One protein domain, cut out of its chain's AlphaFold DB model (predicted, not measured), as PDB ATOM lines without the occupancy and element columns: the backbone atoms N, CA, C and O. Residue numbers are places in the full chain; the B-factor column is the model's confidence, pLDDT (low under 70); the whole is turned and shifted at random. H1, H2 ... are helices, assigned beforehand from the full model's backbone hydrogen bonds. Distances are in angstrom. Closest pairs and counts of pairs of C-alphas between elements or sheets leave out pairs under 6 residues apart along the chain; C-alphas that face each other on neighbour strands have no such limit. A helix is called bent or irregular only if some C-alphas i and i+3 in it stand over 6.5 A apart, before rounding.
ATOM      1  N   PRO A  78      36.078  32.024-144.066       90.94
ATOM      2  CA  PRO A  78      36.568  30.783-144.657       90.94
ATOM      3  C   PRO A  78      38.081  30.817-144.895       90.94
ATOM      4  O   PRO A  78      38.781  29.885-144.505       90.94
ATOM      5  N   ALA A  79      38.606  31.921-145.439       86.31
ATOM      6  CA  ALA A  79      40.040  32.093-145.676       86.31
ATOM      7  C   ALA A  79      40.840  32.139-144.362       86.31
ATOM      8  O   ALA A  79      41.846  31.444-144.217       86.31
ATOM      9  N   ARG A  80      40.363  32.890-143.358       86.69
ATOM     10  CA  ARG A  80      40.975  32.921-142.017       86.69
ATOM     11  C   ARG A  80      40.965  31.546-141.351       86.69
ATOM     12  O   ARG A  80      41.953  31.163-140.727       86.69
ATOM     13  N   LYS A  81      39.863  30.802-141.482       92.62
ATOM     14  CA  LYS A  81      39.740  29.441-140.956       92.62
ATOM     15  C   LYS A  81      40.735  28.506-141.642       92.62
ATOM     16  O   LYS A  81      41.454  27.805-140.938       92.62
ATOM     17  N   ALA A  82      40.823  28.537-142.973       90.31
ATOM     18  CA  ALA A  82      41.780  27.735-143.732       90.31
ATOM     19  C   ALA A  82      43.233  28.045-143.332       90.31
ATOM     20  O   ALA A  82      44.022  27.129-143.110       90.31
ATOM     21  N   TYR A  83      43.575  29.323-143.137       87.12
ATOM     22  CA  TYR A  83      44.894  29.716-142.634       87.12
ATOM     23  C   TYR A  83      45.168  29.173-141.222       87.12
ATOM     24  O   TYR A  83      46.236  28.624-140.955       87.12
ATOM     25  N   ALA A  84      44.196  29.274-140.309       91.00
ATOM     26  CA  ALA A  84      44.329  28.715-138.965       91.00
ATOM     27  C   ALA A  84      44.474  27.179-138.981       91.00
ATOM     28  O   ALA A  84      45.250  26.624-138.197       91.00
ATOM     29  N   ASP A  85      43.752  26.498-139.875       92.19
ATOM     30  CA  ASP A  85      43.868  25.056-140.110       92.19
ATOM     31  C   ASP A  85      45.273  24.689-140.608       92.19
ATOM     32  O   ASP A  85      45.904  23.804-140.024       92.19
ATOM     33  N   LEU A  86      45.804  25.428-141.588       87.69
ATOM     34  CA  LEU A  86      47.166  25.260-142.098       87.69
ATOM     35  C   LEU A  86      48.204  25.403-140.979       87.69
ATOM     36  O   LEU A  86      49.001  24.496-140.766       87.69
ATOM     37  N   VAL A  87      48.150  26.483-140.192       87.75
ATOM     38  CA  VAL A  87      49.088  26.706-139.073       87.75
ATOM     39  C   VAL A  87      49.050  25.552-138.066       87.75
ATOM     40  O   VAL A  87      50.096  25.119-137.573       87.75
ATOM     41  N   ARG A  88      47.858  25.032-137.740       90.38
ATOM     42  CA  ARG A  88      47.723  23.871-136.846       90.38
ATOM     43  C   ARG A  88      48.332  22.612-137.451       90.38
ATOM     44  O   ARG A  88      49.017  21.884-136.732       90.38
ATOM     45  N   ALA A  89      48.091  22.357-138.733       87.38
ATOM     46  CA  ALA A  89      48.655  21.213-139.438       87.38
ATOM     47  C   ALA A  89      50.191  21.285-139.474       87.38
ATOM     48  O   ALA A  89      50.850  20.326-139.079       87.38
ATOM     49  N   THR A  90      50.765  22.443-139.808       83.12
ATOM     50  CA  THR A  90      52.220  22.655-139.817       83.12
ATOM     51  C   THR A  90      52.842  22.435-138.445       83.12
ATOM     52  O   THR A  90      53.890  21.806-138.344       83.12
ATOM     53  N   LYS A  91      52.194  22.904-137.368       85.94
ATOM     54  CA  LYS A  91      52.665  22.648-135.998       85.94
ATOM     55  C   LYS A  91      52.713  21.155-135.683       85.94
ATOM     56  O   LYS A  91      53.700  20.698-135.117       85.94
ATOM     57  N   LYS A  92      51.672  20.402-136.059       87.50
ATOM     58  CA  LYS A  92      51.629  18.943-135.868       87.50
ATOM     59  C   LYS A  92      52.723  18.236-136.668       87.50
ATOM     60  O   LYS A  92      53.435  17.417-136.097       87.50
ATOM     61  N   LEU A  93      52.885  18.591-137.943       82.56
ATOM     62  CA  LEU A  93      53.936  18.045-138.802       82.56
ATOM     63  C   LEU A  93      55.326  18.329-138.223       82.56
ATOM     64  O   LEU A  93      56.141  17.421-138.103       82.56
ATOM     65  N   HIS A  94      55.582  19.571-137.809       81.38
ATOM     66  CA  HIS A  94      56.860  19.949-137.220       81.38
ATOM     67  C   HIS A  94      57.168  19.136-135.959       81.38
ATOM     68  O   HIS A  94      58.259  18.590-135.853       81.38
ATOM     69  N   ALA A  95      56.199  18.985-135.049       85.06
ATOM     70  CA  ALA A  95      56.379  18.173-133.845       85.06
ATOM     71  C   ALA A  95      56.687  16.702-134.179       85.06
ATOM     72  O   ALA A  95      57.586  16.120-133.575       85.06
ATOM     73  N   ALA A  96      55.980  16.121-135.154       84.25
ATOM     74  CA  ALA A  96      56.218  14.748-135.597       84.25
ATOM     75  C   ALA A  96      57.633  14.565-136.170       84.25
ATOM     76  O   ALA A  96      58.319  13.610-135.818       84.25
ATOM     77  N   LEU A  97      58.102  15.509-136.992       79.19
ATOM     78  CA  LEU A  97      59.459  15.486-137.546       79.19
ATOM     79  C   LEU A  97      60.530  15.667-136.461       79.19
ATOM     80  O   LEU A  97      61.540  14.968-136.476       79.19
ATOM     81  N   THR A  98      60.303  16.564-135.496       83.00
ATOM     82  CA  THR A  98      61.208  16.767-134.355       83.00
ATOM     83  C   THR A  98      61.332  15.515-133.484       83.00
ATOM     84  O   THR A  98      62.431  15.213-133.027       83.00
ATOM     85  N   ASP A  99      60.241  14.775-133.264       84.56
ATOM     86  CA  ASP A  99      60.263  13.505-132.520       84.56
ATOM     87  C   ASP A  99      60.879  12.348-133.331       84.56
ATOM     88  O   ASP A  99      61.541  11.467-132.775       84.56
ATOM     89  N   PHE A 100      60.693  12.348-134.653       80.88
ATOM     90  CA  PHE A 100      61.222  11.316-135.543       80.88
ATOM     91  C   PHE A 100      62.743  11.404-135.734       80.88
ATOM     92  O   PHE A 100      63.430  10.382-135.688       80.88
ATOM     93  N   GLU A 101      63.284  12.609-135.924       78.88
ATOM     94  CA  GLU A 101      64.690  12.816-136.291       78.88
ATOM     95  C   GLU A 101      65.721  12.143-135.360       78.88
ATOM     96  O   GLU A 101      66.623  11.474-135.872       78.88
ATOM     97  N   PRO A 102      65.628  12.220-134.016       83.75
ATOM     98  CA  PRO A 102      66.592  11.535-133.153       83.75
ATOM     99  C   PRO A 102      66.512  10.007-133.272       83.75
ATOM    100  O   PRO A 102      67.541   9.332-133.216       83.75
ATOM    101  N   LYS A 103      65.313   9.445-133.485       83.88
ATOM    102  CA  LYS A 103      65.115   7.996-133.678       83.88
ATOM    103  C   LYS A 103      65.764   7.546-134.982       83.88
ATOM    104  O   LYS A 103      66.497   6.559-135.002       83.88
ATOM    105  N   ARG A 104      65.553   8.323-136.049       79.12
ATOM    106  CA  ARG A 104      66.207   8.132-137.346       79.12
ATOM    107  C   ARG A 104      67.724   8.142-137.192       79.12
ATOM    108  O   ARG A 104      68.400   7.231-137.668       79.12
ATOM    109  N   ARG A 105      68.255   9.146-136.489       80.75
ATOM    110  CA  ARG A 105      69.694   9.315-136.288       80.75
ATOM    111  C   ARG A 105      70.318   8.143-135.535       80.75
ATOM    112  O   ARG A 105      71.324   7.615-135.994       80.75
ATOM    113  N   ALA A 106      69.676   7.673-134.465       86.00
ATOM    114  CA  ALA A 106      70.157   6.535-133.684       86.00
ATOM    115  C   ALA A 106      70.274   5.241-134.512       86.00
ATOM    116  O   ALA A 106      71.235   4.489-134.361       86.00
ATOM    117  N   VAL A 107      69.316   4.985-135.412       83.25
ATOM    118  CA  VAL A 107      69.370   3.824-136.316       83.25
ATOM    119  C   VAL A 107      70.506   3.969-137.331       83.25
ATOM    120  O   VAL A 107      71.238   3.006-137.556       83.25
ATOM    121  N   MET A 108      70.683   5.162-137.910       80.12
ATOM    122  CA  MET A 108      71.758   5.428-138.874       80.12
ATOM    123  C   MET A 108      73.144   5.281-138.249       80.12
ATOM    124  O   MET A 108      74.009   4.633-138.835       80.12
ATOM    125  N   ASP A 109      73.344   5.844-137.056       84.31
ATOM    126  CA  ASP A 109      74.617   5.752-136.344       84.31
ATOM    127  C   ASP A 109      74.939   4.280-136.017       84.31
ATOM    128  O   ASP A 109      76.037   3.808-136.305       84.31
ATOM    129  N   LYS A 110      73.951   3.500-135.553       85.44
ATOM    130  CA  LYS A 110      74.132   2.064-135.277       85.44
ATOM    131  C   LYS A 110      74.429   1.238-136.530       85.44
ATOM    132  O   LYS A 110      75.219   0.300-136.486       85.44
ATOM    133  N   ALA A 111      73.786   1.539-137.652       80.94
ATOM    134  CA  ALA A 111      74.058   0.825-138.894       80.94
ATOM    135  C   ALA A 111      75.461   1.119-139.436       80.94
ATOM    136  O   ALA A 111      76.132   0.205-139.919       80.94
ATOM    137  N   LEU A 112      75.913   2.371-139.297       81.19
ATOM    138  CA  LEU A 112      77.274   2.776-139.633       81.19
ATOM    139  C   LEU A 112      78.301   2.020-138.781       81.19
ATOM    140  O   LEU A 112      79.259   1.486-139.334       81.19
ATOM    141  N   GLU A 113      78.076   1.914-137.468       88.88
ATOM    142  CA  GLU A 113      78.924   1.123-136.559       88.88
ATOM    143  C   GLU A 113      79.018  -0.353-136.968       88.88
ATOM    144  O   GLU A 113      80.069  -0.977-136.830       88.88
ATOM    145  N   LEU A 114      77.926  -0.915-137.491       89.25
ATOM    146  CA  LEU A 114      77.847  -2.314-137.913       89.25
ATOM    147  C   LEU A 114      78.317  -2.552-139.357       89.25
ATOM    148  O   LEU A 114      78.335  -3.699-139.801       89.25
ATOM    149  N   GLY A 115      78.673  -1.502-140.104       87.06
ATOM    150  CA  GLY A 115      79.041  -1.608-141.520       87.06
ATOM    151  C   GLY A 115      77.896  -2.082-142.423       87.06
ATOM    152  O   GLY A 115      78.145  -2.635-143.494       87.06
ATOM    153  N   VAL A 116      76.642  -1.898-141.997       81.44
ATOM    154  CA  VAL A 116      75.453  -2.325-142.743       81.44
ATOM    155  C   VAL A 116      74.910  -1.152-143.551       81.44
ATOM    156  O   VAL A 116      74.602  -0.092-143.004       81.44
ATOM    157  N   ALA A 117      74.736  -1.353-144.858       68.69
ATOM    158  CA  ALA A 117      73.997  -0.414-145.689       68.69
ATOM    159  C   ALA A 117      72.506  -0.484-145.328       68.69
ATOM    160  O   ALA A 117      71.850  -1.498-145.571       68.69
ATOM    161  N   VAL A 118      71.964   0.586-144.744       61.81
ATOM    162  CA  VAL A 118      70.523   0.672-144.498       61.81
ATOM    163  C   VAL A 118      69.841   1.072-145.796       61.81
ATOM    164  O   VAL A 118      70.018   2.188-146.282       61.81
ATOM    165  N   GLN A 119      69.044   0.163-146.350       55.88
ATOM    166  CA  GLN A 119      68.031   0.533-147.331       55.88
ATOM    167  C   GLN A 119      66.854   1.109-146.561       55.88
ATOM    168  O   GLN A 119      65.979   0.394-146.087       55.88
ATOM    169  N   CYS A 120      66.900   2.409-146.331       51.81
ATOM    170  CA  CYS A 120      65.852   3.109-145.620       51.81
ATOM    171  C   CYS A 120      65.266   4.167-146.532       51.81
ATOM    172  O   CYS A 120      65.488   5.363-146.354       51.81
ATOM    173  N   GLU A 121      64.517   3.697-147.525       52.38
ATOM    174  CA  GLU A 121      63.791   4.565-148.439       52.38
ATOM    175  C   GLU A 121      63.012   5.621-147.642       52.38
ATOM    176  O   GLU A 121      63.241   6.805-147.844       52.38
ATOM    177  N   ASP A 122      62.274   5.242-146.595       48.72
ATOM    178  CA  ASP A 122      61.556   6.202-145.740       48.72
ATOM    179  C   ASP A 122      62.457   7.135-144.906       48.72
ATOM    180  O   ASP A 122      62.104   8.292-144.673       48.72
ATOM    181  N   MET A 123      63.653   6.699-144.490       50.19
ATOM    182  CA  MET A 123      64.562   7.526-143.669       50.19
ATOM    183  C   MET A 123      65.437   8.488-144.488       50.19
ATOM    184  O   MET A 123      66.014   9.417-143.914       50.19
ATOM    185  N   PHE A 124      65.554   8.277-145.801       48.81
ATOM    186  CA  PHE A 124      66.148   9.225-146.751       48.81
ATOM    187  C   PHE A 124      65.088  10.070-147.475       48.81
ATOM    188  O   PHE A 124      65.405  11.151-147.971       48.81
ATOM    189  N   ARG A 125      63.832   9.603-147.511       51.41
ATOM    190  CA  ARG A 125      62.681  10.299-148.100       51.41
ATOM    191  C   ARG A 125      62.125  11.422-147.221       51.41
ATOM    192  O   ARG A 125      61.425  12.268-147.772       51.41
ATOM    193  N   ILE A 126      62.386  11.443-145.903       55.00
ATOM    194  CA  ILE A 126      62.238  12.655-145.075       55.00
ATOM    195  C   ILE A 126      63.516  13.435-145.304       55.00
ATOM    196  O   ILE A 126      64.545  13.112-144.700       55.00
ATOM    197  N   PRO A 127      63.526  14.400-146.226       51.66
ATOM    198  CA  PRO A 127      64.781  15.012-146.568       51.66
ATOM    199  C   PRO A 127      65.206  15.849-145.355       51.66
ATOM    200  O   PRO A 127      64.396  16.178-144.482       51.66
ATOM    201  N   ALA A 128      66.474  16.235-145.274       52.59
ATOM    202  CA  ALA A 128      66.944  17.213-144.289       52.59
ATOM    203  C   ALA A 128      66.393  18.625-144.606       52.59
ATOM    204  O   ALA A 128      67.119  19.609-144.719       52.59
ATOM    205  N   HIS A 129      65.096  18.712-144.867       60.00
ATOM    206  CA  HIS A 129      64.362  19.877-145.276       60.00
ATOM    207  C   HIS A 129      63.925  20.647-144.044       60.00
ATOM    208  O   HIS A 129      63.476  20.103-143.036       60.00
ATOM    209  N   THR A 130      64.076  21.959-144.137       62.97
ATOM    210  CA  THR A 130      63.560  22.863-143.117       62.97
ATOM    211  C   THR A 130      62.029  22.898-143.196       62.97
ATOM    212  O   THR A 130      61.464  22.593-144.252       62.97
ATOM    213  N   PRO A 131      61.325  23.329-142.134       66.00
ATOM    214  CA  PRO A 131      59.876  23.539-142.183       66.00
ATOM    215  C   PRO A 131      59.409  24.367-143.392       66.00
ATOM    216  O   PRO A 131      58.334  24.116-143.926       66.00
ATOM    217  N   ALA A 132      60.230  25.308-143.870       67.56
ATOM    218  CA  ALA A 132      59.930  26.120-145.048       67.56
ATOM    219  C   ALA A 132      59.850  25.299-146.347       67.56
ATOM    220  O   ALA A 132      58.985  25.556-147.181       67.56
ATOM    221  N   THR A 133      60.711  24.296-146.515       72.12
ATOM    222  CA  THR A 133      60.736  23.462-147.723       72.12
ATOM    223  C   THR A 133      59.508  22.553-147.796       72.12
ATOM    224  O   THR A 133      58.868  22.490-148.840       72.12
ATOM    225  N   TYR A 134      59.098  21.938-146.679       71.31
ATOM    226  CA  TYR A 134      57.865  21.137-146.631       71.31
ATOM    227  C   TYR A 134      56.613  21.966-146.918       71.31
ATOM    228  O   TYR A 134      55.728  21.528-147.644       71.31
ATOM    229  N   MET A 135      56.556  23.191-146.391       74.69
ATOM    230  CA  MET A 135      55.444  24.103-146.661       74.69
ATOM    231  C   MET A 135      55.397  24.534-148.126       74.69
ATOM    232  O   MET A 135      54.310  24.690-148.673       74.69
ATOM    233  N   LYS A 136      56.559  24.692-148.772       75.75
ATOM    234  CA  LYS A 136      56.627  24.954-150.210       75.75
ATOM    235  C   LYS A 136      56.091  23.766-151.015       75.75
ATOM    236  O   LYS A 136      55.263  23.986-151.888       75.75
ATOM    237  N   HIS A 137      56.514  22.540-150.708       73.81
ATOM    238  CA  HIS A 137      56.030  21.345-151.411       73.81
ATOM    239  C   HIS A 137      54.519  21.159-151.249       73.81
ATOM    240  O   HIS A 137      53.819  21.056-152.249       73.81
ATOM    241  N   ALA A 138      54.002  21.270-150.023       77.06
ATOM    242  CA  ALA A 138      52.564  21.203-149.770       77.06
ATOM    243  C   ALA A 138      51.779  22.306-150.510       77.06
ATOM    244  O   ALA A 138      50.659  22.075-150.964       77.06
ATOM    245  N   ALA A 139      52.355  23.507-150.651       78.50
ATOM    246  CA  ALA A 139      51.751  24.579-151.439       78.50
ATOM    247  C   ALA A 139      51.759  24.259-152.941       78.50
ATOM    248  O   ALA A 139      50.723  24.408-153.583       78.50
ATOM    249  N   ASP A 140      52.889  23.783-153.475       76.31
ATOM    250  CA  ASP A 140      53.017  23.384-154.879       76.31
ATOM    251  C   ASP A 140      52.056  22.224-155.226       76.31
ATOM    252  O   ASP A 140      51.517  22.173-156.335       76.31
ATOM    253  N   GLU A 141      51.837  21.287-154.297       75.50
ATOM    254  CA  GLU A 141      50.875  20.185-154.426       75.50
ATOM    255  C   GLU A 141      49.435  20.701-154.420       75.50
ATOM    256  O   GLU A 141      48.651  20.352-155.304       75.50
ATOM    257  N   ALA A 142      49.095  21.588-153.478       79.12
ATOM    258  CA  ALA A 142      47.761  22.178-153.375       79.12
ATOM    259  C   ALA A 142      47.374  23.001-154.617       79.12
ATOM    260  O   ALA A 142      46.195  23.075-154.960       79.12
ATOM    261  N   THR A 143      48.349  23.604-155.305       77.12
ATOM    262  CA  THR A 143      48.137  24.334-156.565       77.12
ATOM    263  C   THR A 143      48.260  23.457-157.811       77.12
ATOM    264  O   THR A 143      48.086  23.958-158.921       77.12
ATOM    265  N   GLY A 144      48.567  22.163-157.664       68.88
ATOM    266  CA  GLY A 144      48.757  21.228-158.778       68.88
ATOM    267  C   GLY A 144      50.024  21.479-159.606       68.88
ATOM    268  O   GLY A 144      50.222  20.854-160.647       68.88
ATOM    269  N   THR A 145      50.899  22.381-159.163       65.56
ATOM    270  CA  THR A 145      52.126  22.769-159.876       65.56
ATOM    271  C   THR A 145      53.308  21.861-159.561       65.56
ATOM    272  O   THR A 145      54.279  21.850-160.316       65.56
ATOM    273  N   TYR A 146      53.217  21.066-158.493       61.22
ATOM    274  CA  TYR A 146      54.245  20.113-158.065       61.22
ATOM    275  C   TYR A 146      54.698  19.169-159.191       61.22
ATOM    276  O   TYR A 146      55.892  18.968-159.403       61.22
ATOM    277  N   TRP A 147      53.750  18.671-159.990       57.50
ATOM    278  CA  TRP A 147      54.012  17.735-161.088       57.50
ATOM    279  C   TRP A 147      54.466  18.405-162.394       57.50
ATOM    280  O   TRP A 147      54.960  17.722-163.287       57.50
ATOM    281  N   ALA A 148      54.296  19.724-162.527       53.62
ATOM    282  CA  ALA A 148      54.554  20.451-163.773       53.62
ATOM    283  C   ALA A 148      56.017  20.897-163.922       53.62
ATOM    284  O   ALA A 148      56.519  21.051-165.034       53.62
ATOM    285  N   THR A 149      56.724  21.099-162.809       46.38
ATOM    286  CA  THR A 149      58.139  21.472-162.814       46.38
ATOM    287  C   THR A 149      58.962  20.233-162.502       46.38
ATOM    288  O   THR A 149      58.962  19.787-161.360       46.38
ATOM    289  N   GLY A 150      59.668  19.668-163.484       44.25
ATOM    290  CA  GLY A 150      60.395  18.387-163.389       44.25
ATOM    291  C   GLY A 150      61.410  18.203-162.240       44.25
ATOM    292  O   GLY A 150      61.984  17.130-162.130       44.25
ATOM    293  N   ASN A 151      61.603  19.196-161.364       44.34
ATOM    294  CA  ASN A 151      62.372  19.096-160.115       44.34
ATOM    295  C   ASN A 151      61.514  18.857-158.851       44.34
ATOM    296  O   ASN A 151      62.072  18.637-157.781       44.34
ATOM    297  N   GLY A 152      60.183  18.932-158.951       48.12
ATOM    298  CA  GLY A 152      59.233  18.686-157.859       48.12
ATOM    299  C   GLY A 152      58.431  17.398-158.022       48.12
ATOM    300  O   GLY A 152      57.774  16.991-157.090       48.12
ATOM    301  N   ALA A 153      58.504  16.718-159.165       55.69
ATOM    302  CA  ALA A 153      57.597  15.627-159.520       55.69
ATOM    303  C   ALA A 153      57.914  14.259-158.875       55.69
ATOM    304  O   ALA A 153      57.413  13.256-159.366       55.69
ATOM    305  N   THR A 154      58.736  14.183-157.825       62.16
ATOM    306  CA  THR A 154      59.098  12.907-157.183       62.16
ATOM    307  C   THR A 154      58.450  12.819-155.804       62.16
ATOM    308  O   THR A 154      58.745  13.669-154.965       62.16
ATOM    309  N   PRO A 155      57.621  11.798-155.519       64.62
ATOM    310  CA  PRO A 155      57.042  11.611-154.199       64.62
ATOM    311  C   PRO A 155      58.111  11.567-153.095       64.62
ATOM    312  O   PRO A 155      59.105  10.854-153.209       64.62
ATOM    313  N   HIS A 156      57.891  12.309-152.008       65.88
ATOM    314  CA  HIS A 156      58.697  12.259-150.780       65.88
ATOM    315  C   HIS A 156      57.990  11.515-149.632       65.88
ATOM    316  O   HIS A 156      56.806  11.213-149.740       65.88
ATOM    317  N   ALA A 157      58.671  11.305-148.495       60.50
ATOM    318  CA  ALA A 157      58.209  10.462-147.369       60.50
ATOM    319  C   ALA A 157      56.880  10.875-146.737       60.50
ATOM    320  O   ALA A 157      56.300  10.110-145.978       60.50
ATOM    321  N   LEU A 158      56.440  12.113-146.959       68.12
ATOM    322  CA  LEU A 158      55.165  12.583-146.426       68.12
ATOM    323  C   LEU A 158      53.969  12.179-147.303       68.12
ATOM    324  O   LEU A 158      52.832  12.385-146.888       68.12
TER     325      LEU A 158
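AT A GLANCE: This is residues 78 to 158 of the 205 residues of an uncharacterized protein of Gordonia terrae (UniProt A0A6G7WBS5). Picture one long, bent helix, H1, as a rod along one edge, with the rest of the chain folded back loosely over one side of it: a link out of the far end, the one-turn helix H2 near the arm H1b, and the helix H3 near the arm H1a. After H3, residues 143 to 158 make a loop without a named element that swings away from H1 and turns back to end in the space between H2 and H3, while at the other end residues 78 to 85 of H1 stick out free. The printed part has 81 residues with three named helices, H1, H2 and H3 in that order, and no named strand; its class is all helix. It is loose, with a radius of gyration of the C-alphas of 15.7 A, and flat, spanning 53 by 29 by 14 A, the length being made by H1.

HOW THE PARTS SIT: Start at the first printed residue, where H1, residues 78 to 113, sets out. By its hydrogen bonds it was assigned as one helix, but it is bent: C-alphas 99 and 102 are 6.7 A apart. Read it as two arms, H1a, residues 78 to 99, and H1b, residues 102 to 113; residues 100 and 101 belong to neither. The lines of the arms stand at a shallow tilt of 34 degrees, only just short of steep. A short link of 7 residues brings you to H2, residues 121 to 125. H2 is close to H1b but not clearly touching it, and their closest C-alphas are those of Arg 104 and Met 123, 6.6 A apart. H2 and H1a are apart. A tight link of 5 residues then leads to H3, residues 131 to 142, and H2 and H3 are apart. H3 is close to H1a but not clearly touching it, with 2 pairs of C-alphas within 8 A; the closest are those of His 94 and Pro 131, 6.8 A apart. H3 and H1a run opposite ways at a steep tilt of 49 degrees, and their centres are 12.0 A apart. H1b and H3 are apart. In the backbones of H1a, H1b, H2 and H3, every O i to N i+4 pair is within hydrogen-bond range.

IN THESE COORDINATES: Find C-alpha 78 at (36.568, 30.783, -144.657); from there H1a runs 31.7 A to C-alpha 99 at (60.263, 13.505, -132.520). Pick up H1b at Pro 102 and read on to Glu 113, 16.5 A from first to last C-alpha. H2 goes from Glu 121 to Arg 125 and measures 5.9 A between those C-alphas. H3 begins at Pro 131 and covers 16.5 A to C-alpha 142 at (47.761, 22.178, -153.375). From Thr 143 to Leu 158 you will find 16 residues with no named element, their C-alphas 5 to 20 A from the mean of the C-alphas.

THE WHOLE: Look for the two C-alphas farthest apart at Pro 78 and Gly 115, 53.5 A from each other; those of Pro 78 and Leu 158 are 26.1 A apart. Without residues 78 to 85, which stand free, the body has 73 residues and spans 44 by 29 by 13 A. The printed part runs from 78 to 158 without a cut, and no link between the helices is long. In the B-factor column the mean pLDDT of the printed part of this model is 73.2, and the 31 residues under 70 are 117 to 132 and 144 to 158. The mean is 87 in H1a, 83 in H1b and 74 in H3, but 50 in H2.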